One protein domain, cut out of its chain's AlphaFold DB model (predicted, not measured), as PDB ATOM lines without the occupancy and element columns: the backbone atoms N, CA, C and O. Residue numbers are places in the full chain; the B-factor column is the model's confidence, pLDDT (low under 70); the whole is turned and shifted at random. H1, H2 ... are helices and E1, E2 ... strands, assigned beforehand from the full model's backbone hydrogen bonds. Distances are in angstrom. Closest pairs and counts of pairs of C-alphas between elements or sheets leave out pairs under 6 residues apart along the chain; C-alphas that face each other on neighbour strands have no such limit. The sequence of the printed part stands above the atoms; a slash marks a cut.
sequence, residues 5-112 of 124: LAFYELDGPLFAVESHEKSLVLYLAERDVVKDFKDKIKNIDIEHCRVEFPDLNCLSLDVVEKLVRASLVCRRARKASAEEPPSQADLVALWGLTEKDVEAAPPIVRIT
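This is residues 5 to 112 of the 124 residues of an uncharacterized protein of Sutterella sp. KLE1602 (UniProt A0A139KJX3). A twisted sheet of five strands has the long helix H2 running along one face and the short helix H3 set across the other. H1, also short, packs on H2 and only grazes the sheet, while the long loop of residues 95 to 107 leads from H3 to E5, the edge strand beside E1. The printed part has 108 residues, with three named helices and five named strands in the order E1 E2 E3 H1 E4 H2 H3 E5; the class is mixed, helices and strands. The sheet's order is E4 E3 E2 E1 E5, mixed, with E1 and E5 parallel and the other neighbours antiparallel. The whole is compact and rounded, with a radius of gyration of the C-alphas of 13.3 A and spans of 39 by 34 by 27 A.

E2, residues 13 to 19, is the longest strand, 17.5 A. Its neighbours are E1, residues 5 to 9, 13.1 A, starting at C-alpha 5 (26.806, 5.916, 20.630), and E3, residues 24 to 28, 13.1 A. The edge strands are E4, residues 50 to 53, 9.9 A, and E5, residues 108 to 110, 6.4 A, ending at C-alpha 110 (30.862, 5.798, 6.793). H2, residues 61 to 80, measures 28.4 A from C-alpha 61 (45.595, 4.481, 20.284); H1, residues 31 to 37, measures 10.2 A and H3, residues 88 to 94, 9.7 A.

E1, E2 and E3 form a meander, each strand the antiparallel neighbour of the one before; E1 and E2 are a hairpin, as are E2 and E3. Within hydrogen-bond range are N 8 and O 15 of E1 and E2, 2.8 A, N 27 and O 16 of E3 and E2, 2.8 A, N 51 and O 26 of E4 and E3, 2.8 A, and N 109 and O 7 of E5 and E1, 2.8 A. From edge to edge the strands' lines turn by 81 degrees. H2 is on the sheet at a height of 8.9 A, over E3 and along the strands, at 17 degrees to E3 on the local plane. H3 is on the opposite face at a height of 9.7 A, over E2 and across the strands, at 67 degrees to E2 on the local plane. H1 touches H2 at a steep tilt of 41 degrees, opposite ways, the closest C-alphas being those of Val 33 and Ala 70, 6.2 A apart; H2 touches H1 with its residues 67 to 74 alone. H1 and H3 are apart. In H1, H2 and H3 every O i to N i+4 pair is within hydrogen-bond range.

The C-alphas farthest apart, those of Glu 21 and Ser 81, are 40.2 A from each other. The printed part has no cut. The links H1 to E4 and H3 to E5 are long, 12 and 13 residues. Mean pLDDT of the printed part is 83.7; residues 99 to 106 are under 70.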
ATOM      1  N   LEU A   5      26.295   7.040  21.400       85.56
ATOM      2  CA  LEU A   5      26.806   5.916  20.630       85.56
ATOM      3  C   LEU A   5      26.989   6.343  19.169       85.56
ATOM      4  O   LEU A   5      26.065   6.874  18.561       85.56
ATOM      5  N   ALA A   6      28.165   6.114  18.599       86.75
ATOM      6  CA  ALA A   6      28.476   6.416  17.205       86.75
ATOM      7  C   ALA A   6      28.868   5.137  16.464       86.75
ATOM      8  O   ALA A   6      29.799   4.452  16.885       86.75
ATOM      9  N   PHE A   7      28.193   4.834  15.354       87.50
ATOM     10  CA  PHE A   7      28.505   3.670  14.521       87.50
ATOM     11  C   PHE A   7      29.510   4.032  13.440       87.50
ATOM     12  O   PHE A   7      29.380   5.061  12.779       87.50
ATOM     13  N   TYR A   8      30.468   3.142  13.213       89.25
ATOM     14  CA  TYR A   8      31.422   3.224  12.121       89.25
ATOM     15  C   TYR A   8      31.189   2.060  11.171       89.25
ATOM     16  O   TYR A   8      31.260   0.891  11.562       89.25
ATOM     17  N   GLU A   9      30.889   2.383   9.917       87.00
ATOM     18  CA  GLU A   9      30.479   1.403   8.917       87.00
ATOM     19  C   GLU A   9      31.472   1.320   7.762       87.00
ATOM     20  O   GLU A   9      31.935   2.336   7.244       87.00
ATOM     21  N   LEU A  10      31.731   0.094   7.319       84.56
ATOM     22  CA  LEU A  10      32.396  -0.229   6.066       84.56
ATOM     23  C   LEU A  10      31.678  -1.435   5.463       84.56
ATOM     24  O   LEU A  10      31.811  -2.548   5.975       84.56
ATOM     25  N   ASP A  11      30.905  -1.196   4.402       81.50
ATOM     26  CA  ASP A  11      29.990  -2.196   3.840       81.50
ATOM     27  C   ASP A  11      29.130  -2.843   4.954       81.50
ATOM     28  O   ASP A  11      29.050  -4.061   5.047       81.50
ATOM     29  N   GLY A  12      28.578  -2.027   5.867       84.25
ATOM     30  CA  GLY A  12      27.857  -2.440   7.086       84.25
ATOM     31  C   GLY A  12      28.582  -2.058   8.393       84.25
ATOM     32  O   GLY A  12      29.750  -1.666   8.353       84.25
ATOM     33  N   PRO A  13      27.937  -2.173   9.568       86.56
ATOM     34  CA  PRO A  13      28.514  -1.738  10.843       86.56
ATOM     35  C   PRO A  13      29.710  -2.596  11.262       86.56
ATOM     36  O   PRO A  13      29.637  -3.824  11.266       86.56
ATOM     37  N   LEU A  14      30.832  -1.937  11.567       89.56
ATOM     38  CA  LEU A  14      32.130  -2.561  11.853       89.56
ATOM     39  C   LEU A  14      32.501  -2.449  13.335       89.56
ATOM     40  O   LEU A  14      32.918  -3.425  13.957       89.56
ATOM     41  N   PHE A  15      32.352  -1.253  13.893       92.12
ATOM     42  CA  PHE A  15      32.547  -0.977  15.311       92.12
ATOM     43  C   PHE A  15      31.695   0.224  15.725       92.12
ATOM     44  O   PHE A  15      31.232   0.988  14.874       92.12
ATOM     45  N   ALA A  16      31.491   0.401  17.023       90.38
ATOM     46  CA  ALA A  16      30.845   1.583  17.570       90.38
ATOM     47  C   ALA A  16      31.632   2.143  18.751       90.38
ATOM     48  O   ALA A  16      32.395   1.438  19.407       90.38
ATOM     49  N   VAL A  17      31.452   3.433  19.000       90.44
ATOM     50  CA  VAL A  17      32.088   4.138  20.107       90.44
ATOM     51  C   VAL A  17      31.007   4.785  20.945       90.44
ATOM     52  O   VAL A  17      30.231   5.590  20.437       90.44
ATOM     53  N   GLU A  18      30.985   4.465  22.227       88.69
ATOM     54  CA  GLU A  18      30.166   5.154  23.212       88.69
ATOM     55  C   GLU A  18      31.059   6.055  24.053       88.69
ATOM     56  O   GLU A  18      32.057   5.628  24.639       88.69
ATOM     57  N   SER A  19      30.719   7.338  24.060       84.56
ATOM     58  CA  SER A  19      31.443   8.353  24.816       84.56
ATOM     59  C   SER A  19      30.754   8.601  26.150       84.56
ATOM     60  O   SER A  19      29.568   8.915  26.168       84.56
ATOM     61  N   HIS A  20      31.499   8.527  27.251       83.44
ATOM     62  CA  HIS A  20      31.060   8.947  28.583       83.44
ATOM     63  C   HIS A  20      31.858  10.178  29.049       83.44
ATOM     64  O   HIS A  20      32.649  10.750  28.304       83.44
ATOM     65  N   GLU A  21      31.644  10.626  30.292       81.31
ATOM     66  CA  GLU A  21      32.246  11.868  30.805       81.31
ATOM     67  C   GLU A  21      33.772  11.799  30.892       81.31
ATOM     68  O   GLU A  21      34.462  12.789  30.659       81.31
ATOM     69  N   LYS A  22      34.295  10.625  31.257       84.81
ATOM     70  CA  LYS A  22      35.730  10.382  31.468       84.81
ATOM     71  C   LYS A  22      36.222   9.082  30.841       84.81
ATOM     72  O   LYS A  22      37.430   8.861  30.794       84.81
ATOM     73  N   SER A  23      35.299   8.261  30.350       87.62
ATOM     74  CA  SER A  23      35.572   6.962  29.759       87.62
ATOM     75  C   SER A  23      35.003   6.862  28.349       87.62
ATOM     76  O   SER A  23      34.171   7.665  27.920       87.62
ATOM     77  N   LEU A  24      35.485   5.867  27.617       90.19
ATOM     78  CA  LEU A  24      35.027   5.527  26.281       90.19
ATOM     79  C   LEU A  24      34.928   4.017  26.172       90.19
ATOM     80  O   LEU A  24      35.839   3.303  26.586       90.19
ATOM     81  N   VAL A  25      33.839   3.540  25.586       91.38
ATOM     82  CA  VAL A  25      33.658   2.121  25.296       91.38
ATOM     83  C   VAL A  25      33.734   1.922  23.791       91.38
ATOM     84  O   VAL A  25      33.020   2.567  23.023       91.38
ATOM     85  N   LEU A  26      34.643   1.048  23.367       92.56
ATOM     86  CA  LEU A  26      34.766   0.611  21.982       92.56
ATOM     87  C   LEU A  26      34.062  -0.734  21.833       92.56
ATOM     88  O   LEU A  26      34.478  -1.717  22.443       92.56
ATOM     89  N   TYR A  27      33.043  -0.783  20.990       92.62
ATOM     90  CA  TYR A  27      32.295  -1.985  20.654       92.62
ATOM     91  C   TYR A  27      32.715  -2.521  19.291       92.62
ATOM     92  O   TYR A  27      32.835  -1.759  18.336       92.62
ATOM     93  N   LEU A  28      32.914  -3.830  19.172       92.38
ATOM     94  CA  LEU A  28      33.378  -4.487  17.951       92.38
ATOM     95  C   LEU A  28      32.293  -5.415  17.402       92.38
ATOM     96  O   LEU A  28      31.637  -6.131  18.155       92.38
ATOM     97  N   ALA A  29      32.125  -5.436  16.077       90.56
ATOM     98  CA  ALA A  29      31.204  -6.370  15.423       90.56
ATOM     99  C   ALA A  29      31.754  -7.806  15.361       90.56
ATOM    100  O   ALA A  29      31.009  -8.780  15.272       90.56
ATOM    101  N   GLU A  30      33.079  -7.938  15.380       88.31
ATOM    102  CA  GLU A  30      33.784  -9.161  15.016       88.31
ATOM    103  C   GLU A  30      34.227  -9.942  16.264       88.31
ATOM    104  O   GLU A  30      35.257  -9.640  16.866       88.31
ATOM    105  N   ARG A  31      33.469 -10.980  16.651       86.75
ATOM    106  CA  ARG A  31      33.746 -11.778  17.869       86.75
ATOM    107  C   ARG A  31      35.116 -12.456  17.846       86.75
ATOM    108  O   ARG A  31      35.729 -12.640  18.893       86.75
ATOM    109  N   ASP A  32      35.590 -12.848  16.668       86.69
ATOM    110  CA  ASP A  32      36.861 -13.563  16.526       86.69
ATOM    111  C   ASP A  32      38.058 -12.651  16.808       86.69
ATOM    112  O   ASP A  32      38.981 -13.060  17.507       86.69
ATOM    113  N   VAL A  33      37.970 -11.370  16.427       88.12
ATOM    114  CA  VAL A  33      38.958 -10.351  16.816       88.12
ATOM    115  C   VAL A  33      39.027 -10.241  18.334       88.12
ATOM    116  O   VAL A  33      40.099 -10.225  18.923       88.12
ATOM    117  N   VAL A  34      37.883 -10.217  19.007       88.00
ATOM    118  CA  VAL A  34      37.846 -10.084  20.466       88.00
ATOM    119  C   VAL A  34      38.500 -11.291  21.153       88.00
ATOM    120  O   VAL A  34      39.257 -11.126  22.111       88.00
ATOM    121  N   LYS A  35      38.285 -12.502  20.626       87.94
ATOM    122  CA  LYS A  35      38.932 -13.727  21.124       87.94
ATOM    123  C   LYS A  35      40.450 -13.698  20.928       87.94
ATOM    124  O   LYS A  35      41.173 -13.999  21.874       87.94
ATOM    125  N   ASP A  36      40.931 -13.276  19.759       88.06
ATOM    126  CA  ASP A  36      42.367 -13.223  19.421       88.06
ATOM    127  C   ASP A  36      43.166 -12.202  20.250       88.06
ATOM    128  O   ASP A  36      44.408 -12.244  20.315       88.06
ATOM    129  N   PHE A  37      42.457 -11.251  20.856       87.25
ATOM    130  CA  PHE A  37      43.023 -10.183  21.669       87.25
ATOM    131  C   PHE A  37      42.764 -10.344  23.172       87.25
ATOM    132  O   PHE A  37      43.305  -9.550  23.944       87.25
ATOM    133  N   LYS A  38      42.049 -11.397  23.601       85.62
ATOM    134  CA  LYS A  38      41.779 -11.716  25.015       85.62
ATOM    135  C   LYS A  38      43.020 -11.624  25.899       85.62
ATOM    136  O   LYS A  38      43.008 -10.960  26.927       85.62
ATOM    137  N   ASP A  39      44.093 -12.293  25.493       85.56
ATOM    138  CA  ASP A  39      45.309 -12.392  26.306       85.56
ATOM    139  C   ASP A  39      46.243 -11.182  26.124       85.56
ATOM    140  O   ASP A  39      47.223 -11.022  26.852       85.56
ATOM    141  N   LYS A  40      45.947 -10.313  25.147       84.81
ATOM    142  CA  LYS A  40      46.750  -9.133  24.794       84.81
ATOM    143  C   LYS A  40      46.217  -7.852  25.434       84.81
ATOM    144  O   LYS A  40      46.993  -6.933  25.685       84.81
ATOM    145  N   ILE A  41      44.910  -7.779  25.686       84.75
ATOM    146  CA  ILE A  41      44.225  -6.598  26.216       84.75
ATOM    147  C   ILE A  41      43.550  -6.983  27.528       84.75
ATOM    148  O   ILE A  41      42.670  -7.830  27.554       84.75
ATOM    149  N   LYS A  42      43.930  -6.332  28.631       79.00
ATOM    150  CA  LYS A  42      43.429  -6.699  29.969       79.00
ATOM    151  C   LYS A  42      41.936  -6.422  30.182       79.00
ATOM    152  O   LYS A  42      41.310  -7.120  30.966       79.00
ATOM    153  N   ASN A  43      41.386  -5.421  29.498       84.00
ATOM    154  CA  ASN A  43      40.036  -4.900  29.746       84.00
ATOM    155  C   ASN A  43      39.051  -5.270  28.624       84.00
ATOM    156  O   ASN A  43      38.126  -4.512  28.337       84.00
ATOM    157  N   ILE A  44      39.297  -6.383  27.930       88.31
ATOM    158  CA  ILE A  44      38.443  -6.831  26.832       88.31
ATOM    159  C   ILE A  44      37.348  -7.769  27.340       88.31
ATOM    160  O   ILE A  44      37.613  -8.785  27.982       88.31
ATOM    161  N   ASP A  45      36.108  -7.414  27.035       89.12
ATOM    162  CA  ASP A  45      34.910  -8.184  27.330       89.12
ATOM    163  C   ASP A  45      34.517  -8.980  26.080       89.12
ATOM    164  O   ASP A  45      34.110  -8.430  25.055       89.12
ATOM    165  N   ILE A  46      34.689 -10.299  26.163       88.56
ATOM    166  CA  ILE A  46      34.456 -11.237  25.057       88.56
ATOM    167  C   ILE A  46      32.974 -11.547  24.883       88.56
ATOM    168  O   ILE A  46      32.537 -11.879  23.778       88.56
ATOM    169  N   GLU A  47      32.203 -11.455  25.963       87.94
ATOM    170  CA  GLU A  47      30.774 -11.738  25.926       87.94
ATOM    171  C   GLU A  47      30.067 -10.648  25.131       87.94
ATOM    172  O   GLU A  47      29.373 -10.962  24.164       87.94
ATOM    173  N   HIS A  48      30.368  -9.385  25.450       89.94
ATOM    174  CA  HIS A  48      29.759  -8.215  24.812       89.94
ATOM    175  C   HIS A  48      30.608  -7.594  23.700       89.94
ATOM    176  O   HIS A  48      30.257  -6.547  23.168       89.94
ATOM    177  N   CYS A  49      31.739  -8.205  23.347       91.38
ATOM    178  CA  CYS A  49      32.629  -7.729  22.286       91.38
ATOM    179  C   CYS A  49      33.030  -6.252  22.430       91.38
ATOM    180  O   CYS A  49      33.012  -5.498  21.456       91.38
ATOM    181  N   ARG A  50      33.394  -5.838  23.648       91.75
ATOM    182  CA  ARG A  50      33.701  -4.440  23.970       91.75
ATOM    183  C   ARG A  50      34.997  -4.278  24.748       91.75
ATOM    184  O   ARG A  50      35.453  -5.192  25.430       91.75
ATOM    185  N   VAL A  51      35.582  -3.092  24.657       91.56
ATOM    186  CA  VAL A  51      36.755  -2.682  25.432       91.56
ATOM    187  C   VAL A  51      36.449  -1.348  26.089       91.56
ATOM    188  O   VAL A  51      36.132  -0.375  25.404       91.56
ATOM    189  N   GLU A  52      36.564  -1.303  27.412       90.75
ATOM    190  CA  GLU A  52      36.391  -0.070  28.175       90.75
ATOM    191  C   GLU A  52      37.738   0.624  28.403       90.75
ATOM    192  O   GLU A  52      38.705   0.044  28.913       90.75
ATOM    193  N   PHE A  53      37.775   1.905  28.051       89.88
ATOM    194  CA  PHE A  53      38.863   2.825  28.331       89.88
ATOM    195  C   PHE A  53      38.411   3.782  29.440       89.88
ATOM    196  O   PHE A  53      37.706   4.749  29.153       89.88
ATOM    197  N   PRO A  54      38.790   3.536  30.708       86.06
ATOM    198  CA  PRO A  54      38.280   4.298  31.851       86.06
ATOM    199  C   PRO A  54      38.838   5.726  31.944       86.06
ATOM    200  O   PRO A  54      38.276   6.546  32.667       86.06
ATOM    201  N   ASP A  55      39.937   6.018  31.241       85.50
ATOM    202  CA  ASP A  55      40.554   7.342  31.177       85.50
ATOM    203  C   ASP A  55      40.857   7.723  29.725       85.50
ATOM    204  O   ASP A  55      41.749   7.160  29.084       85.50
ATOM    205  N   LEU A  56      40.124   8.718  29.227       79.94
ATOM    206  CA  LEU A  56      40.317   9.303  27.900       79.94
ATOM    207  C   LEU A  56      41.713   9.914  27.702       79.94
ATOM    208  O   LEU A  56      42.213   9.918  26.579       79.94
ATOM    209  N   ASN A  57      42.369  10.396  28.765       82.38
ATOM    210  CA  ASN A  57      43.717  10.968  28.661       82.38
ATOM    211  C   ASN A  57      44.788   9.896  28.421       82.38
ATOM    212  O   ASN A  57      45.870  10.207  27.927       82.38
ATOM    213  N   CYS A  58      44.483   8.641  28.755       77.00
ATOM    214  CA  CYS A  58      45.379   7.496  28.615       77.00
ATOM    215  C   CYS A  58      44.878   6.493  27.563       77.00
ATOM    216  O   CYS A  58      45.240   5.313  27.609       77.00
ATOM    217  N   LEU A  59      44.044   6.940  26.617       82.44
ATOM    218  CA  LEU A  59      43.524   6.087  25.555       82.44
ATOM    219  C   LEU A  59      44.683   5.534  24.711       82.44
ATOM    220  O   LEU A  59      45.372   6.263  23.997       82.44
ATOM    221  N   SER A  60      44.890   4.219  24.776       85.38
ATOM    222  CA  SER A  60      45.925   3.559  23.988       85.38
ATOM    223  C   SER A  60      45.485   3.458  22.527       85.38
ATOM    224  O   SER A  60      44.813   2.506  22.127       85.38
ATOM    225  N   LEU A  61      45.878   4.449  21.723       87.56
ATOM    226  CA  LEU A  61      45.595   4.481  20.284       87.56
ATOM    227  C   LEU A  61      46.151   3.254  19.555       87.56
ATOM    228  O   LEU A  61      45.505   2.760  18.642       87.56
ATOM    229  N   ASP A  62      47.289   2.716  20.003       88.44
ATOM    230  CA  ASP A  62      47.871   1.478  19.470       88.44
ATOM    231  C   ASP A  62      46.916   0.280  19.621       88.44
ATOM    232  O   ASP A  62      46.745  -0.510  18.694       88.44
ATOM    233  N   VAL A  63      46.234   0.167  20.767       88.31
ATOM    234  CA  VAL A  63      45.244  -0.892  21.000       88.31
ATOM    235  C   VAL A  63      44.017  -0.694  20.113       88.31
ATOM    236  O   VAL A  63      43.572  -1.645  19.469       88.31
ATOM    237  N   VAL A  64      43.494   0.534  20.043       89.38
ATOM    238  CA  VAL A  64      42.337   0.867  19.196       89.38
ATOM    239  C   VAL A  64      42.647   0.580  17.727       89.38
ATOM    240  O   VAL A  64      41.875  -0.101  17.056       89.38
ATOM    241  N   GLU A  65      43.802   1.027  17.237       90.94
ATOM    242  CA  GLU A  65      44.243   0.803  15.863       90.94
ATOM    243  C   GLU A  65      44.362  -0.691  15.548       90.94
ATOM    244  O   GLU A  65      43.851  -1.143  14.523       90.94
ATOM    245  N   LYS A  66      44.993  -1.479  16.426       91.38
ATOM    246  CA  LYS A  66      45.147  -2.928  16.226       91.38
ATOM    247  C   LYS A  66      43.805  -3.647  16.146       91.38
ATOM    248  O   LYS A  66      43.638  -4.498  15.273       91.38
ATOM    249  N   LEU A  67      42.858  -3.296  17.016       90.69
ATOM    250  CA  LEU A  67      41.511  -3.867  17.000       90.69
ATOM    251  C   LEU A  67      40.775  -3.507  15.709       90.69
ATOM    252  O   LEU A  67      40.291  -4.399  15.018       90.69
ATOM    253  N   VAL A  68      40.760  -2.225  15.334       90.38
ATOM    254  CA  VAL A  68      40.080  -1.763  14.114       90.38
ATOM    255  C   VAL A  68      40.705  -2.389  12.866       90.38
ATOM    256  O   VAL A  68      39.980  -2.867  11.996       90.38
ATOM    257  N   ARG A  69      42.040  -2.464  12.778       90.88
ATOM    258  CA  ARG A  69      42.732  -3.140  11.667       90.88
ATOM    259  C   ARG A  69      42.376  -4.621  11.588       90.88
ATOM    260  O   ARG A  69      42.100  -5.107  10.494       90.88
ATOM    261  N   ALA A  70      42.346  -5.332  12.714       90.44
ATOM    262  CA  ALA A  70      41.943  -6.735  12.740       90.44
ATOM    263  C   ALA A  70      40.479  -6.912  12.296       90.44
ATOM    264  O   ALA A  70      40.193  -7.769  11.460       90.44
ATOM    265  N   SER A  71      39.567  -6.045  12.750       89.44
ATOM    266  CA  SER A  71      38.168  -6.046  12.302       89.44
ATOM    267  C   SER A  71      38.034  -5.775  10.805       89.44
ATOM    268  O   SER A  71      37.247  -6.442  10.135       89.44
ATOM    269  N   LEU A  72      38.832  -4.859  10.247       88.88
ATOM    270  CA  LEU A  72      38.869  -4.607   8.804       88.88
ATOM    271  C   LEU A  72      39.330  -5.838   8.016       88.88
ATOM    272  O   LEU A  72      38.752  -6.146   6.974       88.88
ATOM    273  N   VAL A  73      40.341  -6.559   8.506       89.06
ATOM    274  CA  VAL A  73      40.809  -7.808   7.884       89.06
ATOM    275  C   VAL A  73      39.703  -8.868   7.897       89.06
ATOM    276  O   VAL A  73      39.410  -9.441   6.846       89.06
ATOM    277  N   CYS A  74      39.025  -9.068   9.032       86.31
ATOM    278  CA  CYS A  74      37.879  -9.980   9.129       86.31
ATOM    279  C   CYS A  74      36.753  -9.586   8.166       86.31
ATOM    280  O   CYS A  74      36.236 -10.432   7.433       86.31
ATOM    281  N   ARG A  75      36.413  -8.293   8.098       85.25
ATOM    282  CA  ARG A  75      35.363  -7.788   7.207       85.25
ATOM    283  C   ARG A  75      35.686  -8.034   5.735       85.25
ATOM    284  O   ARG A  75      34.819  -8.470   4.982       85.25
ATOM    285  N   ARG A  76      36.936  -7.805   5.322       83.88
ATOM    286  CA  ARG A  76      37.393  -8.093   3.953       83.88
ATOM    287  C   ARG A  76      37.297  -9.585   3.625       83.88
ATOM    288  O   ARG A  76      36.834  -9.929   2.540       83.88
ATOM    289  N   ALA A  77      37.666 -10.459   4.561       83.69
ATOM    290  CA  ALA A  77      37.558 -11.908   4.382       83.69
ATOM    291  C   ALA A  77      36.096 -12.381   4.236       83.69
ATOM    292  O   ALA A  77      35.805 -13.213   3.373       83.69
ATOM    293  N   ARG A  78      35.158 -11.808   5.007       79.75
ATOM    294  CA  ARG A  78      33.714 -12.085   4.859       79.75
ATOM    295  C   ARG A  78      33.152 -11.605   3.534       79.75
ATOM    296  O   ARG A  78      32.444 -12.354   2.870       79.75
ATOM    297  N   LYS A  79      33.538 -10.400   3.100       78.69
ATOM    298  CA  LYS A  79      33.154  -9.866   1.786       78.69
ATOM    299  C   LYS A  79      33.620 -10.776   0.649       78.69
ATOM    300  O   LYS A  79      32.850 -11.047  -0.265       78.69
ATOM    301  N   ALA A  80      34.849 -11.290   0.725       76.19
ATOM    302  CA  ALA A  80      35.364 -12.264  -0.239       76.19
ATOM    303  C   ALA A  80      34.584 -13.596  -0.222       76.19
ATOM    304  O   ALA A  80      34.500 -14.267  -1.247       76.19
ATOM    305  N   SER A  81      33.985 -13.947   0.918       76.62
ATOM    306  CA  SER A  81      33.164 -15.152   1.109       76.62
ATOM    307  C   SER A  81      31.663 -14.920   0.865       76.62
ATOM    308  O   SER A  81      30.875 -15.840   1.063       76.62
ATOM    309  N   ALA A  82      31.268 -13.713   0.428       74.94
ATOM    310  CA  ALA A  82      29.881 -13.276   0.224       74.94
ATOM    311  C   ALA A  82      28.963 -13.418   1.461       74.94
ATOM    312  O   ALA A  82      27.750 -13.560   1.322       74.94
ATOM    313  N   GLU A  83      29.531 -13.363   2.668       75.19
ATOM    314  CA  GLU A  83      28.774 -13.390   3.922       75.19
ATOM    315  C   GLU A  83      28.273 -11.980   4.268       75.19
ATOM    316  O   GLU A  83      29.053 -11.020   4.269       75.19
ATOM    317  N   GLU A  84      26.975 -11.844   4.550       75.06
ATOM    318  CA  GLU A  84      26.393 -10.556   4.931       75.06
ATOM    319  C   GLU A  84      26.881 -10.110   6.322       75.06
ATOM    320  O   GLU A  84      26.992 -10.917   7.249       75.06
ATOM    321  N   PRO A  85      27.195  -8.815   6.493       77.75
ATOM    322  CA  PRO A  85      27.590  -8.271   7.784       77.75
ATOM    323  C   PRO A  85      26.412  -8.282   8.776       77.75
ATOM    324  O   PRO A  85      25.259  -8.144   8.362       77.75
ATOM    325  N   PRO A  86      26.681  -8.377  10.093       82.31
ATOM    326  CA  PRO A  86      25.631  -8.285  11.105       82.31
ATOM    327  C   PRO A  86      24.925  -6.924  11.044       82.31
ATOM    328  O   PRO A  86      25.554  -5.900  10.757       82.31
ATOM    329  N   SER A  87      23.620  -6.904  11.324       83.88
ATOM    330  CA  SER A  87      22.849  -5.661  11.349       83.88
ATOM    331  C   SER A  87      23.154  -4.840  12.609       83.88
ATOM    332  O   SER A  87      23.646  -5.360  13.610       83.88
ATOM    333  N   GLN A  88      22.832  -3.542  12.594       80.88
ATOM    334  CA  GLN A  88      23.005  -2.687  13.778       80.88
ATOM    335  C   GLN A  88      22.207  -3.209  14.984       80.88
ATOM    336  O   GLN A  88      22.708  -3.159  16.102       80.88
ATOM    337  N   ALA A  89      21.004  -3.753  14.769       82.25
ATOM    338  CA  ALA A  89      20.172  -4.299  15.841       82.25
ATOM    339  C   ALA A  89      20.798  -5.550  16.482       82.25
ATOM    340  O   ALA A  89      20.819  -5.665  17.707       82.25
ATOM    341  N   ASP A  90      21.371  -6.441  15.666       85.75
ATOM    342  CA  ASP A  90      22.077  -7.629  16.162       85.75
ATOM    343  C   ASP A  90      23.297  -7.237  17.000       85.75
ATOM    344  O   ASP A  90      23.590  -7.860  18.021       85.75
ATOM    345  N   LEU A  91      23.997  -6.179  16.583       86.56
ATOM    346  CA  LEU A  91      25.162  -5.663  17.293       86.56
ATOM    347  C   LEU A  91      24.793  -4.992  18.612       86.56
ATOM    348  O   LEU A  91      25.431  -5.272  19.618       86.56
ATOM    349  N   VAL A  92      23.737  -4.179  18.647       85.62
ATOM    350  CA  VAL A  92      23.221  -3.592  19.895       85.62
ATOM    351  C   VAL A  92      22.881  -4.691  20.907       85.62
ATOM    352  O   VAL A  92      23.272  -4.592  22.071       85.62
ATOM    353  N   ALA A  93      22.226  -5.766  20.455       85.56
ATOM    354  CA  ALA A  93      21.919  -6.919  21.296       85.56
ATOM    355  C   ALA A  93      23.186  -7.661  21.760       85.56
ATOM    356  O   ALA A  93      23.299  -7.995  22.938       85.56
ATOM    357  N   LEU A  94      24.156  -7.885  20.863       88.00
ATOM    358  CA  LEU A  94      25.448  -8.500  21.194       88.00
ATOM    359  C   LEU A  94      26.210  -7.686  22.246       88.00
ATOM    360  O   LEU A  94      26.820  -8.255  23.144       88.00
ATOM    361  N   TRP A  95      26.171  -6.362  22.139       89.12
ATOM    362  CA  TRP A  95      26.881  -5.439  23.018       89.12
ATOM    363  C   TRP A  95      26.205  -5.240  24.378       89.12
ATOM    364  O   TRP A  95      26.774  -4.586  25.252       89.12
ATOM    365  N   GLY A  96      25.016  -5.819  24.575       83.31
ATOM    366  CA  GLY A  96      24.249  -5.689  25.814       83.31
ATOM    367  C   GLY A  96      23.717  -4.273  26.052       83.31
ATOM    368  O   GLY A  96      23.484  -3.900  27.201       83.31
ATOM    369  N   LEU A  97      23.555  -3.480  24.989       82.25
ATOM    370  CA  LEU A  97      23.040  -2.112  25.056       82.25
ATOM    371  C   LEU A  97      21.509  -2.111  25.143       82.25
ATOM    372  O   LEU A  97      20.838  -2.951  24.540       82.25
ATOM    373  N   THR A  98      20.944  -1.162  25.891       71.25
ATOM    374  CA  THR A  98      19.489  -1.032  26.051       71.25
ATOM    375  C   THR A  98      18.897  -0.075  25.015       71.25
ATOM    376  O   THR A  98      19.593   0.777  24.472       71.25
ATOM    377  N   GLU A  99      17.585  -0.154  24.762       61.62
ATOM    378  CA  GLU A  99      16.891   0.760  23.833       61.62
ATOM    379  C   GLU A  99      17.091   2.245  24.186       61.62
ATOM    380  O   GLU A  99      17.083   3.084  23.291       61.62
ATOM    381  N   LYS A 100      17.352   2.571  25.462       62.78
ATOM    382  CA  LYS A 100      17.686   3.932  25.915       62.78
ATOM    383  C   LYS A 100      19.040   4.428  25.414       62.78
ATOM    384  O   LYS A 100      19.182   5.618  25.139       62.78
ATOM    385  N   ASP A 101      20.010   3.531  25.279       63.38
ATOM    386  CA  ASP A 101      21.362   3.852  24.804       63.38
ATOM    387  C   ASP A 101      21.374   4.119  23.285       63.38
ATOM    388  O   ASP A 101      22.288   4.753  22.759       63.38
ATOM    389  N   VAL A 102      20.311   3.693  22.587       62.09
ATOM    390  CA  VAL A 102      20.104   3.848  21.135       62.09
ATOM    391  C   VAL A 102      18.892   4.745  20.808       62.09
ATOM    392  O   VAL A 102      18.530   4.912  19.646       62.09
ATOM    393  N   GLU A 103      18.258   5.353  21.820       56.34
ATOM    394  CA  GLU A 103      16.982   6.089  21.694       56.34
ATOM    395  C   GLU A 103      17.096   7.324  20.787       56.34
ATOM    396  O   GLU A 103      16.137   7.737  20.131       56.34
ATOM    397  N   ALA A 104      18.291   7.908  20.709       61.12
ATOM    398  CA  ALA A 104      18.627   8.893  19.697       61.12
ATOM    399  C   ALA A 104      19.322   8.185  18.534       61.12
ATOM    400  O   ALA A 104      20.330   7.519  18.757       61.12
ATOM    401  N   ALA A 105      18.815   8.377  17.308       58.94
ATOM    402  CA  ALA A 105      19.423   7.833  16.095       58.94
ATOM    403  C   ALA A 105      20.941   8.100  16.112       58.94
ATOM    404  O   ALA A 105      21.352   9.268  16.048       58.94
ATOM    405  N   PRO A 106      21.767   7.053  16.271       63.72
ATOM    406  CA  PRO A 106      23.179   7.239  16.525       63.72
ATOM    407  C   PRO A 106      23.836   7.809  15.265       63.72
ATOM    408  O   PRO A 106      23.481   7.406  14.152       63.72
ATOM    409  N   PRO A 107      24.776   8.761  15.386       74.38
ATOM    410  CA  PRO A 107      25.533   9.227  14.236       74.38
ATOM    411  C   PRO A 107      26.223   8.043  13.549       74.38
ATOM    412  O   PRO A 107      26.959   7.282  14.180       74.38
ATOM    413  N   ILE A 108      25.976   7.903  12.243       77.44
ATOM    414  CA  ILE A 108      26.594   6.883  11.394       77.44
ATOM    415  C   ILE A 108      27.745   7.526  10.626       77.44
ATOM    416  O   ILE A 108      27.545   8.428   9.809       77.44
ATOM    417  N   VAL A 109      28.953   7.033  10.866       80.75
ATOM    418  CA  VAL A 109      30.179   7.442  10.188       80.75
ATOM    419  C   VAL A 109      30.552   6.373   9.166       80.75
ATOM    420  O   VAL A 109      30.921   5.254   9.516       80.75
ATOM    421  N   ARG A 110      30.463   6.708   7.877       80.88
ATOM    422  CA  ARG A 110      30.862   5.798   6.793       80.88
ATOM    423  C   ARG A 110      32.351   5.936   6.509       80.88
ATOM    424  O   ARG A 110      32.815   6.999   6.098       80.88
ATOM    425  N   ILE A 111      33.088   4.852   6.706       78.56
ATOM    426  CA  ILE A 111      34.512   4.775   6.403       78.56
ATOM    427  C   ILE A 111      34.656   4.726   4.880       78.56
ATOM    428  O   ILE A 111      34.246   3.766   4.233       78.56
ATOM    429  N   THR A 112      35.238   5.777   4.302       73.06
ATOM    430  CA  THR A 112      35.585   5.804   2.877       73.06
ATOM    431  C   THR A 112      37.009   5.287   2.732       73.06
ATOM    432  O   THR A 112      37.939   5.898   3.251       73.06
TER     433      THR A 112